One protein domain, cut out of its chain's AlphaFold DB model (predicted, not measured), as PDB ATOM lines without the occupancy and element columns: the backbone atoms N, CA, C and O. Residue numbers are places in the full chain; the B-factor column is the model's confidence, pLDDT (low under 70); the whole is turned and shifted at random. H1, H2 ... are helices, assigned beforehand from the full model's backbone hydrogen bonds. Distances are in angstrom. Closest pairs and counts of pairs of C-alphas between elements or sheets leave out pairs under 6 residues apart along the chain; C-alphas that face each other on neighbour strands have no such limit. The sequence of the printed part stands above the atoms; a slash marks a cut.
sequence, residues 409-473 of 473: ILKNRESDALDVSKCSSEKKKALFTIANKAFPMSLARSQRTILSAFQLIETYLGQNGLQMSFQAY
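Overview. This is residues 409 to 473 of the 473 residues of an uncharacterized protein of Sinocyclocheilus rhinocerous (UniProt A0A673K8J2). Two helices of similar length, H1 and H2, meet toward their later residues as a wide V, with long unnamed stretches running beside them. The first stretch, residues 409 to 424, passes from near the last residues of H1, by the end of H2, to the start of H1; the tail, residues 462 to 473, folds back from the end of H2 past the early residues of H1. The printed part has 65 residues with two named helices in the order H1, H2 and no named strand. The class is all helix, though the named helices hold 29 of the 65 residues. The whole is compact, with a radius of gyration of the C-alphas of 11.4 A and spans of 34 by 28 by 18 A.

Arrangement. After residues 409 to 424 comes H1, residues 425 to 438, and then H2, residues 447 to 461. H1 and H2 touch, H1 with residues 431 to 436 alone and H2 with residues 457 to 461 alone. Their closest C-alphas, those of Ala 435 and Ile 457, are 5.8 A apart. They run opposite ways at a steep tilt of 54 degrees, 13.6 A from centre to centre. In H1 and H2 every O i to N i+4 pair is within hydrogen-bond range.

Along the chain. The printed part begins with C-alpha 409 at (20.424, 44.432, 13.772). H1 begins with C-alpha 425 at (24.828, 33.181, -3.010) and is 20.1 A long from first to last C-alpha. H2 is 21.0 A long and ends with C-alpha 461 at (27.287, 45.107, 0.829).

Size, cuts and confidence. The two C-alphas farthest apart, those of Lys 422 and Arg 445, are 34.1 A apart. The printed part has no cut, and 8 residues make the short link from H1 to H2. The mean pLDDT of the printed part is 71.8; residues 411 to 415, 442 to 445 and 463 to 473 are under 70.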
ATOM      1  N   ILE A 409      21.321  43.299  13.549       80.50
ATOM      2  CA  ILE A 409      20.424  44.432  13.772       80.50
ATOM      3  C   ILE A 409      21.020  45.667  13.099       80.50
ATOM      4  O   ILE A 409      21.902  46.330  13.638       80.50
ATOM      5  N   LEU A 410      20.493  46.000  11.920       73.00
ATOM      6  CA  LEU A 410      20.831  47.224  11.198       73.00
ATOM      7  C   LEU A 410      19.768  48.282  11.450       73.00
ATOM      8  O   LEU A 410      18.615  48.113  11.053       73.00
ATOM      9  N   LYS A 411      20.159  49.375  12.106       66.25
ATOM     10  CA  LYS A 411      19.262  50.511  12.344       66.25
ATOM     11  C   LYS A 411      19.632  51.770  11.566       66.25
ATOM     12  O   LYS A 411      18.768  52.626  11.466       66.25
ATOM     13  N   ASN A 412      20.836  51.864  10.990       61.38
ATOM     14  CA  ASN A 412      21.358  53.019  10.242       61.38
ATOM     15  C   ASN A 412      22.611  52.626   9.425       61.38
ATOM     16  O   ASN A 412      22.997  51.458   9.382       61.38
ATOM     17  N   ARG A 413      23.287  53.612   8.813       62.44
ATOM     18  CA  ARG A 413      24.611  53.476   8.173       62.44
ATOM     19  C   ARG A 413      25.748  53.533   9.209       62.44
ATOM     20  O   ARG A 413      26.564  54.445   9.184       62.44
ATOM     21  N   GLU A 414      25.742  52.604  10.158       64.62
ATOM     22  CA  GLU A 414      26.724  52.556  11.260       64.62
ATOM     23  C   GLU A 414      27.885  51.583  10.999       64.62
ATOM     24  O   GLU A 414      28.854  51.573  11.756       64.62
ATOM     25  N   SER A 415      27.812  50.788   9.928       68.12
ATOM     26  CA  SER A 415      28.916  49.931   9.497       68.12
ATOM     27  C   SER A 415      29.607  50.466   8.243       68.12
ATOM     28  O   SER A 415      28.982  51.095   7.381       68.12
ATOM     29  N   ASP A 416      30.883  50.124   8.114       73.88
ATOM     30  CA  ASP A 416      31.652  50.226   6.885       73.88
ATOM     31  C   ASP A 416      31.120  49.250   5.824       73.88
ATOM     32  O   ASP A 416      30.293  48.370   6.097       73.88
ATOM     33  N   ALA A 417      31.599  49.412   4.589       79.12
ATOM     34  CA  ALA A 417      31.275  48.509   3.494       79.12
ATOM     35  C   ALA A 417      31.765  47.083   3.808       79.12
ATOM     36  O   ALA A 417      32.962  46.848   3.988       79.12
ATOM     37  N   LEU A 418      30.843  46.120   3.848       80.12
ATOM     38  CA  LEU A 418      31.158  44.718   4.102       80.12
ATOM     39  C   LEU A 418      31.674  44.047   2.827       80.12
ATOM     40  O   LEU A 418      30.971  43.980   1.820       80.12
ATOM     41  N   ASP A 419      32.874  43.466   2.880       81.31
ATOM     42  CA  ASP A 419      33.378  42.624   1.790       81.31
ATOM     43  C   ASP A 419      32.729  41.233   1.807       81.31
ATOM     44  O   ASP A 419      33.250  40.264   2.359       81.31
ATOM     45  N   VAL A 420      31.572  41.115   1.163       83.31
ATOM     46  CA  VAL A 420      30.855  39.838   1.041       83.31
ATOM     47  C   VAL A 420      31.306  39.023  -0.174       83.31
ATOM     48  O   VAL A 420      30.622  38.073  -0.554       83.31
ATOM     49  N   SER A 421      32.426  39.358  -0.827       81.81
ATOM     50  CA  SER A 421      32.866  38.695  -2.066       81.81
ATOM     51  C   SER A 421      32.967  37.171  -1.911       81.81
ATOM     52  O   SER A 421      32.445  36.443  -2.763       81.81
ATOM     53  N   LYS A 422      33.511  36.711  -0.776       81.62
ATOM     54  CA  LYS A 422      33.695  35.297  -0.397       81.62
ATOM     55  C   LYS A 422      32.423  34.592   0.109       81.62
ATOM     56  O   LYS A 422      32.449  33.386   0.336       81.62
ATOM     57  N   CYS A 423      31.305  35.299   0.288       85.88
ATOM     58  CA  CYS A 423      30.047  34.692   0.732       85.88
ATOM     59  C   CYS A 423      29.388  33.864  -0.384       85.88
ATOM     60  O   CYS A 423      29.402  34.244  -1.560       85.88
ATOM     61  N   SER A 424      28.704  32.782   0.002       86.94
ATOM     62  CA  SER A 424      27.831  32.031  -0.906       86.94
ATOM     63  C   SER A 424      26.631  32.871  -1.359       86.94
ATOM     64  O   SER A 424      26.229  33.829  -0.692       86.94
ATOM     65  N   SER A 425      26.012  32.491  -2.479       84.31
ATOM     66  CA  SER A 425      24.828  33.181  -3.010       84.31
ATOM     67  C   SER A 425      23.661  33.207  -2.018       84.31
ATOM     68  O   SER A 425      22.931  34.192  -1.954       84.31
ATOM     69  N   GLU A 426      23.501  32.159  -1.210       85.75
ATOM     70  CA  GLU A 426      22.500  32.104  -0.140       85.75
ATOM     71  C   GLU A 426      22.767  33.161   0.942       85.75
ATOM     72  O   GLU A 426      21.875  33.936   1.287       85.75
ATOM     73  N   LYS A 427      24.016  33.265   1.416       85.75
ATOM     74  CA  LYS A 427      24.417  34.250   2.433       85.75
ATOM     75  C   LYS A 427      24.305  35.681   1.901       85.75
ATOM     76  O   LYS A 427      23.797  36.553   2.599       85.75
ATOM     77  N   LYS A 428      24.680  35.914   0.636       85.19
ATOM     78  CA  LYS A 428      24.488  37.209  -0.046       85.19
ATOM     79  C   LYS A 428      23.007  37.606  -0.108       85.19
ATOM     80  O   LYS A 428      22.673  38.743   0.215       85.19
ATOM     81  N   LYS A 429      22.104  36.671  -0.440       84.50
ATOM     82  CA  LYS A 429      20.644  36.905  -0.417       84.50
ATOM     83  C   LYS A 429      20.129  37.228   0.989       84.50
ATOM     84  O   LYS A 429      19.295  38.125   1.136       84.50
ATOM     85  N   ALA A 430      20.626  36.533   2.014       85.56
ATOM     86  CA  ALA A 430      20.263  36.805   3.403       85.56
ATOM     87  C   ALA A 430      20.671  38.227   3.821       85.56
ATOM     88  O   ALA A 430      19.825  39.012   4.248       85.56
ATOM     89  N   LEU A 431      21.936  38.596   3.594       85.31
ATOM     90  CA  LEU A 431      22.468  39.929   3.896       85.31
ATOM     91  C   LEU A 431      21.739  41.040   3.131       85.31
ATOM     92  O   LEU A 431      21.408  42.067   3.719       85.31
ATOM     93  N   PHE A 432      21.406  40.816   1.857       84.00
ATOM     94  CA  PHE A 432      20.584  41.744   1.077       84.00
ATOM     95  C   PHE A 432      19.190  41.932   1.666       84.00
ATOM     96  O   PHE A 432      18.704  43.055   1.774       84.00
ATOM     97  N   THR A 433      18.544  40.847   2.091       84.69
ATOM     98  CA  THR A 433      17.215  40.919   2.709       84.69
ATOM     99  C   THR A 433      17.257  41.715   4.015       84.69
ATOM    100  O   THR A 433      16.354  42.507   4.279       84.69
ATOM    101  N   ILE A 434      18.311  41.541   4.817       84.38
ATOM    102  CA  ILE A 434      18.532  42.300   6.054       84.38
ATOM    103  C   ILE A 434      18.762  43.787   5.737       84.38
ATOM    104  O   ILE A 434      18.089  44.643   6.308       84.38
ATOM    105  N   ALA A 435      19.631  44.098   4.772       82.19
ATOM    106  CA  ALA A 435      19.897  45.470   4.342       82.19
ATOM    107  C   ALA A 435      18.638  46.161   3.787       82.19
ATOM    108  O   ALA A 435      18.357  47.301   4.139       82.19
ATOM    109  N   ASN A 436      17.821  45.460   2.996       81.75
ATOM    110  CA  ASN A 436      16.559  45.988   2.470       81.75
ATOM    111  C   ASN A 436      15.487  46.175   3.560       81.75
ATOM    112  O   ASN A 436      14.593  46.994   3.394       81.75
ATOM    113  N   LYS A 437      15.552  45.468   4.695       82.62
ATOM    114  CA  LYS A 437      14.687  45.786   5.846       82.62
ATOM    115  C   LYS A 437      15.095  47.099   6.516       82.62
ATOM    116  O   LYS A 437      14.221  47.849   6.936       82.62
ATOM    117  N   ALA A 438      16.396  47.370   6.604       79.31
ATOM    118  CA  ALA A 438      16.923  48.611   7.170       79.31
ATOM    119  C   ALA A 438      16.746  49.813   6.223       79.31
ATOM    120  O   ALA A 438      16.448  50.918   6.668       79.31
ATOM    121  N   PHE A 439      16.866  49.583   4.912       79.62
ATOM    122  CA  PHE A 439      16.734  50.586   3.855       79.62
ATOM    123  C   PHE A 439      15.653  50.164   2.840       79.62
ATOM    124  O   PHE A 439      15.974  49.785   1.712       79.62
ATOM    125  N   PRO A 440      14.360  50.193   3.220       77.25
ATOM    126  CA  PRO A 440      13.280  49.620   2.423       77.25
ATOM    127  C   PRO A 440      13.065  50.357   1.109       77.25
ATOM    128  O   PRO A 440      12.510  51.458   1.063       77.25
ATOM    129  N   MET A 441      13.411  49.683   0.010       72.25
ATOM    130  CA  MET A 441      13.136  50.175  -1.341       72.25
ATOM    131  C   MET A 441      11.628  50.282  -1.624       72.25
ATOM    132  O   MET A 441      11.212  51.122  -2.413       72.25
ATOM    133  N   SER A 442      10.790  49.478  -0.958       68.88
ATOM    134  CA  SER A 442       9.330  49.459  -1.144       68.88
ATOM    135  C   SER A 442       8.605  50.691  -0.593       68.88
ATOM    136  O   SER A 442       7.490  50.982  -1.018       68.88
ATOM    137  N   LEU A 443       9.219  51.433   0.334       66.00
ATOM    138  CA  LEU A 443       8.656  52.670   0.888       66.00
ATOM    139  C   LEU A 443       9.027  53.913   0.057       66.00
ATOM    140  O   LEU A 443       8.597  55.028   0.366       66.00
ATOM    141  N   ALA A 444       9.818  53.738  -1.003       64.69
ATOM    142  CA  ALA A 444      10.268  54.811  -1.870       64.69
ATOM    143  C   ALA A 444       9.136  55.303  -2.789       64.69
ATOM    144  O   ALA A 444       8.574  54.559  -3.585       64.69
ATOM    145  N   ARG A 445       8.823  56.601  -2.710       65.19
ATOM    146  CA  ARG A 445       7.720  57.235  -3.463       65.19
ATOM    147  C   ARG A 445       8.126  57.745  -4.853       65.19
ATOM    148  O   ARG A 445       7.296  58.304  -5.561       65.19
ATOM    149  N   SER A 446       9.399  57.608  -5.231       73.25
ATOM    150  CA  SER A 446       9.931  58.056  -6.523       73.25
ATOM    151  C   SER A 446      11.130  57.212  -6.961       73.25
ATOM    152  O   SER A 446      11.842  56.656  -6.123       73.25
ATOM    153  N   GLN A 447      11.414  57.190  -8.267       71.88
ATOM    154  CA  GLN A 447      12.574  56.490  -8.838       71.88
ATOM    155  C   GLN A 447      13.910  56.993  -8.261       71.88
ATOM    156  O   GLN A 447      14.828  56.207  -8.045       71.88
ATOM    157  N   ARG A 448      13.997  58.286  -7.915       71.50
ATOM    158  CA  ARG A 448      15.166  58.876  -7.241       71.50
ATOM    159  C   ARG A 448      15.361  58.303  -5.831       71.50
ATOM    160  O   ARG A 448      16.491  58.047  -5.432       71.50
ATOM    161  N   THR A 449      14.271  58.073  -5.100       70.06
ATOM    162  CA  THR A 449      14.303  57.516  -3.737       70.06
ATOM    163  C   THR A 449      14.649  56.019  -3.733       70.06
ATOM    164  O   THR A 449      15.326  55.544  -2.823       70.06
ATOM    165  N   ILE A 450      14.247  55.282  -4.778       72.81
ATOM    166  CA  ILE A 450      14.661  53.885  -4.996       72.81
ATOM    167  C   ILE A 450      16.168  53.822  -5.254       72.81
ATOM    168  O   ILE A 450      16.858  53.045  -4.601       72.81
ATOM    169  N   LEU A 451      16.691  54.680  -6.140       74.25
ATOM    170  CA  LEU A 451      18.132  54.767  -6.402       74.25
ATOM    171  C   LEU A 451      18.930  55.095  -5.134       74.25
ATOM    172  O   LEU A 451      19.959  54.471  -4.904       74.25
ATOM    173  N   SER A 452      18.449  56.008  -4.284       73.88
ATOM    174  CA  SER A 452      19.133  56.314  -3.020       73.88
ATOM    175  C   SER A 452      19.114  55.145  -2.029       73.88
ATOM    176  O   SER A 452      20.122  54.889  -1.382       73.88
ATOM    177  N   ALA A 453      18.000  54.409  -1.917       74.25
ATOM    178  CA  ALA A 453      17.925  53.229  -1.051       74.25
ATOM    179  C   ALA A 453      18.822  52.094  -1.572       74.25
ATOM    180  O   ALA A 453      19.543  51.465  -0.803       74.25
ATOM    181  N   PHE A 454      18.844  51.894  -2.891       75.56
ATOM    182  CA  PHE A 454      19.729  50.937  -3.541       75.56
ATOM    183  C   PHE A 454      21.208  51.286  -3.333       75.56
ATOM    184  O   PHE A 454      21.977  50.419  -2.940       75.56
ATOM    185  N   GLN A 455      21.597  52.554  -3.493       75.06
ATOM    186  CA  GLN A 455      22.963  53.018  -3.219       75.06
ATOM    187  C   GLN A 455      23.372  52.808  -1.752       75.06
ATOM    188  O   GLN A 455      24.529  52.501  -1.467       75.06
ATOM    189  N   LEU A 456      22.442  52.934  -0.798       76.25
ATOM    190  CA  LEU A 456      22.712  52.628   0.612       76.25
ATOM    191  C   LEU A 456      22.953  51.129   0.838       76.25
ATOM    192  O   LEU A 456      23.888  50.762   1.542       76.25
ATOM    193  N   ILE A 457      22.175  50.262   0.189       78.94
ATOM    194  CA  ILE A 457      22.383  48.806   0.239       78.94
ATOM    195  C   ILE A 457      23.696  48.410  -0.462       78.94
ATOM    196  O   ILE A 457      24.444  47.583   0.052       78.94
ATOM    197  N   GLU A 458      24.005  49.019  -1.607       75.81
ATOM    198  CA  GLU A 458      25.238  48.797  -2.372       75.81
ATOM    199  C   GLU A 458      26.483  49.226  -1.604       75.81
ATOM    200  O   GLU A 458      27.466  48.489  -1.544       75.81
ATOM    201  N   THR A 459      26.433  50.389  -0.958       71.25
ATOM    202  CA  THR A 459      27.536  50.839  -0.106       71.25
ATOM    203  C   THR A 459      27.705  49.963   1.134       71.25
ATOM    204  O   THR A 459      28.829  49.816   1.597       71.25
ATOM    205  N   TYR A 460      26.634  49.342   1.635       72.06
ATOM    206  CA  TYR A 460      26.684  48.423   2.773       72.06
ATOM    207  C   TYR A 460      27.241  47.031   2.406       72.06
ATOM    208  O   TYR A 460      28.049  46.485   3.151       72.06
ATOM    209  N   LEU A 461      26.860  46.456   1.258       75.75
ATOM    210  CA  LEU A 461      27.287  45.107   0.829       75.75
ATOM    211  C   LEU A 461      28.532  45.088  -0.074       75.75
ATOM    212  O   LEU A 461      28.975  44.013  -0.479       75.75
ATOM    213  N   GLY A 462      29.056  46.257  -0.442       71.00
ATOM    214  CA  GLY A 462      30.123  46.398  -1.428       71.00
ATOM    215  C   GLY A 462      29.660  46.118  -2.867       71.00
ATOM    216  O   GLY A 462      28.740  45.337  -3.123       71.00
ATOM    217  N   GLN A 463      30.342  46.726  -3.844       62.44
ATOM    218  CA  GLN A 463      29.988  46.636  -5.275       62.44
ATOM    219  C   GLN A 463      29.934  45.181  -5.799       62.44
ATOM    220  O   GLN A 463      29.067  44.831  -6.597       62.44
ATOM    221  N   ASN A 464      30.795  44.296  -5.281       56.97
ATOM    222  CA  ASN A 464      30.845  42.875  -5.656       56.97
ATOM    223  C   ASN A 464      29.751  42.011  -4.990       56.97
ATOM    224  O   ASN A 464      29.546  40.856  -5.378       56.97
ATOM    225  N   GLY A 465      29.046  42.528  -3.976       54.69
ATOM    226  CA  GLY A 465      27.976  41.813  -3.277       54.69
ATOM    227  C   GLY A 465      26.673  41.722  -4.074       54.69
ATOM    228  O   GLY A 465      25.929  40.751  -3.926       54.69
ATOM    229  N   LEU A 466      26.427  42.690  -4.962       54.88
ATOM    230  CA  LEU A 466      25.170  42.839  -5.706       54.88
ATOM    231  C   LEU A 466      25.177  42.223  -7.111       54.88
ATOM    232  O   LEU A 466      24.116  42.066  -7.716       54.88
ATOM    233  N   GLN A 467      26.340  41.808  -7.624       54.09
ATOM    234  CA  GLN A 467      26.479  41.285  -8.991       54.09
ATOM    235  C   GLN A 467      25.711  39.964  -9.240       54.09
ATOM    236  O   GLN A 467      25.533  39.574 -10.389       54.09
ATOM    237  N   MET A 468      25.208  39.292  -8.190       45.75
ATOM    238  CA  MET A 468      24.418  38.049  -8.294       45.75
ATOM    239  C   MET A 468      22.961  38.155  -7.808       45.75
ATOM    240  O   MET A 468      22.185  37.225  -8.025       45.75
ATOM    241  N   SER A 469      22.544  39.243  -7.150       45.53
ATOM    242  CA  SER A 469      21.173  39.356  -6.610       45.53
ATOM    243  C   SER A 469      20.121  39.730  -7.663       45.53
ATOM    244  O   SER A 469      18.931  39.594  -7.396       45.53
ATOM    245  N   PHE A 470      20.541  40.130  -8.868       45.62
ATOM    246  CA  PHE A 470      19.656  40.507  -9.979       45.62
ATOM    247  C   PHE A 470      19.235  39.353 -10.904       45.62
ATOM    248  O   PHE A 470      18.519  39.589 -11.867       45.62
ATOM    249  N   GLN A 471      19.618  38.103 -10.622       40.44
ATOM    250  CA  GLN A 471      19.103  36.936 -11.363       40.44
ATOM    251  C   GLN A 471      17.818  36.335 -10.761       40.44
ATOM    252  O   GLN A 471      17.387  35.266 -11.187       40.44
ATOM    253  N   ALA A 472      17.214  36.972  -9.752       37.84
ATOM    254  CA  ALA A 472      16.060  36.428  -9.024       37.84
ATOM    255  C   ALA A 472      14.888  37.414  -8.844       37.84
ATOM    256  O   ALA A 472      14.068  37.202  -7.951       37.84
ATOM    257  N   TYR A 473      14.809  38.458  -9.674       37.03
ATOM    258  CA  TYR A 473      13.629  39.316  -9.818       37.03
ATOM    259  C   TYR A 473      13.229  39.437 -11.281       37.03
ATOM    260  O   TYR A 473      14.152  39.574 -12.116       37.03
TER     261      TYR A 473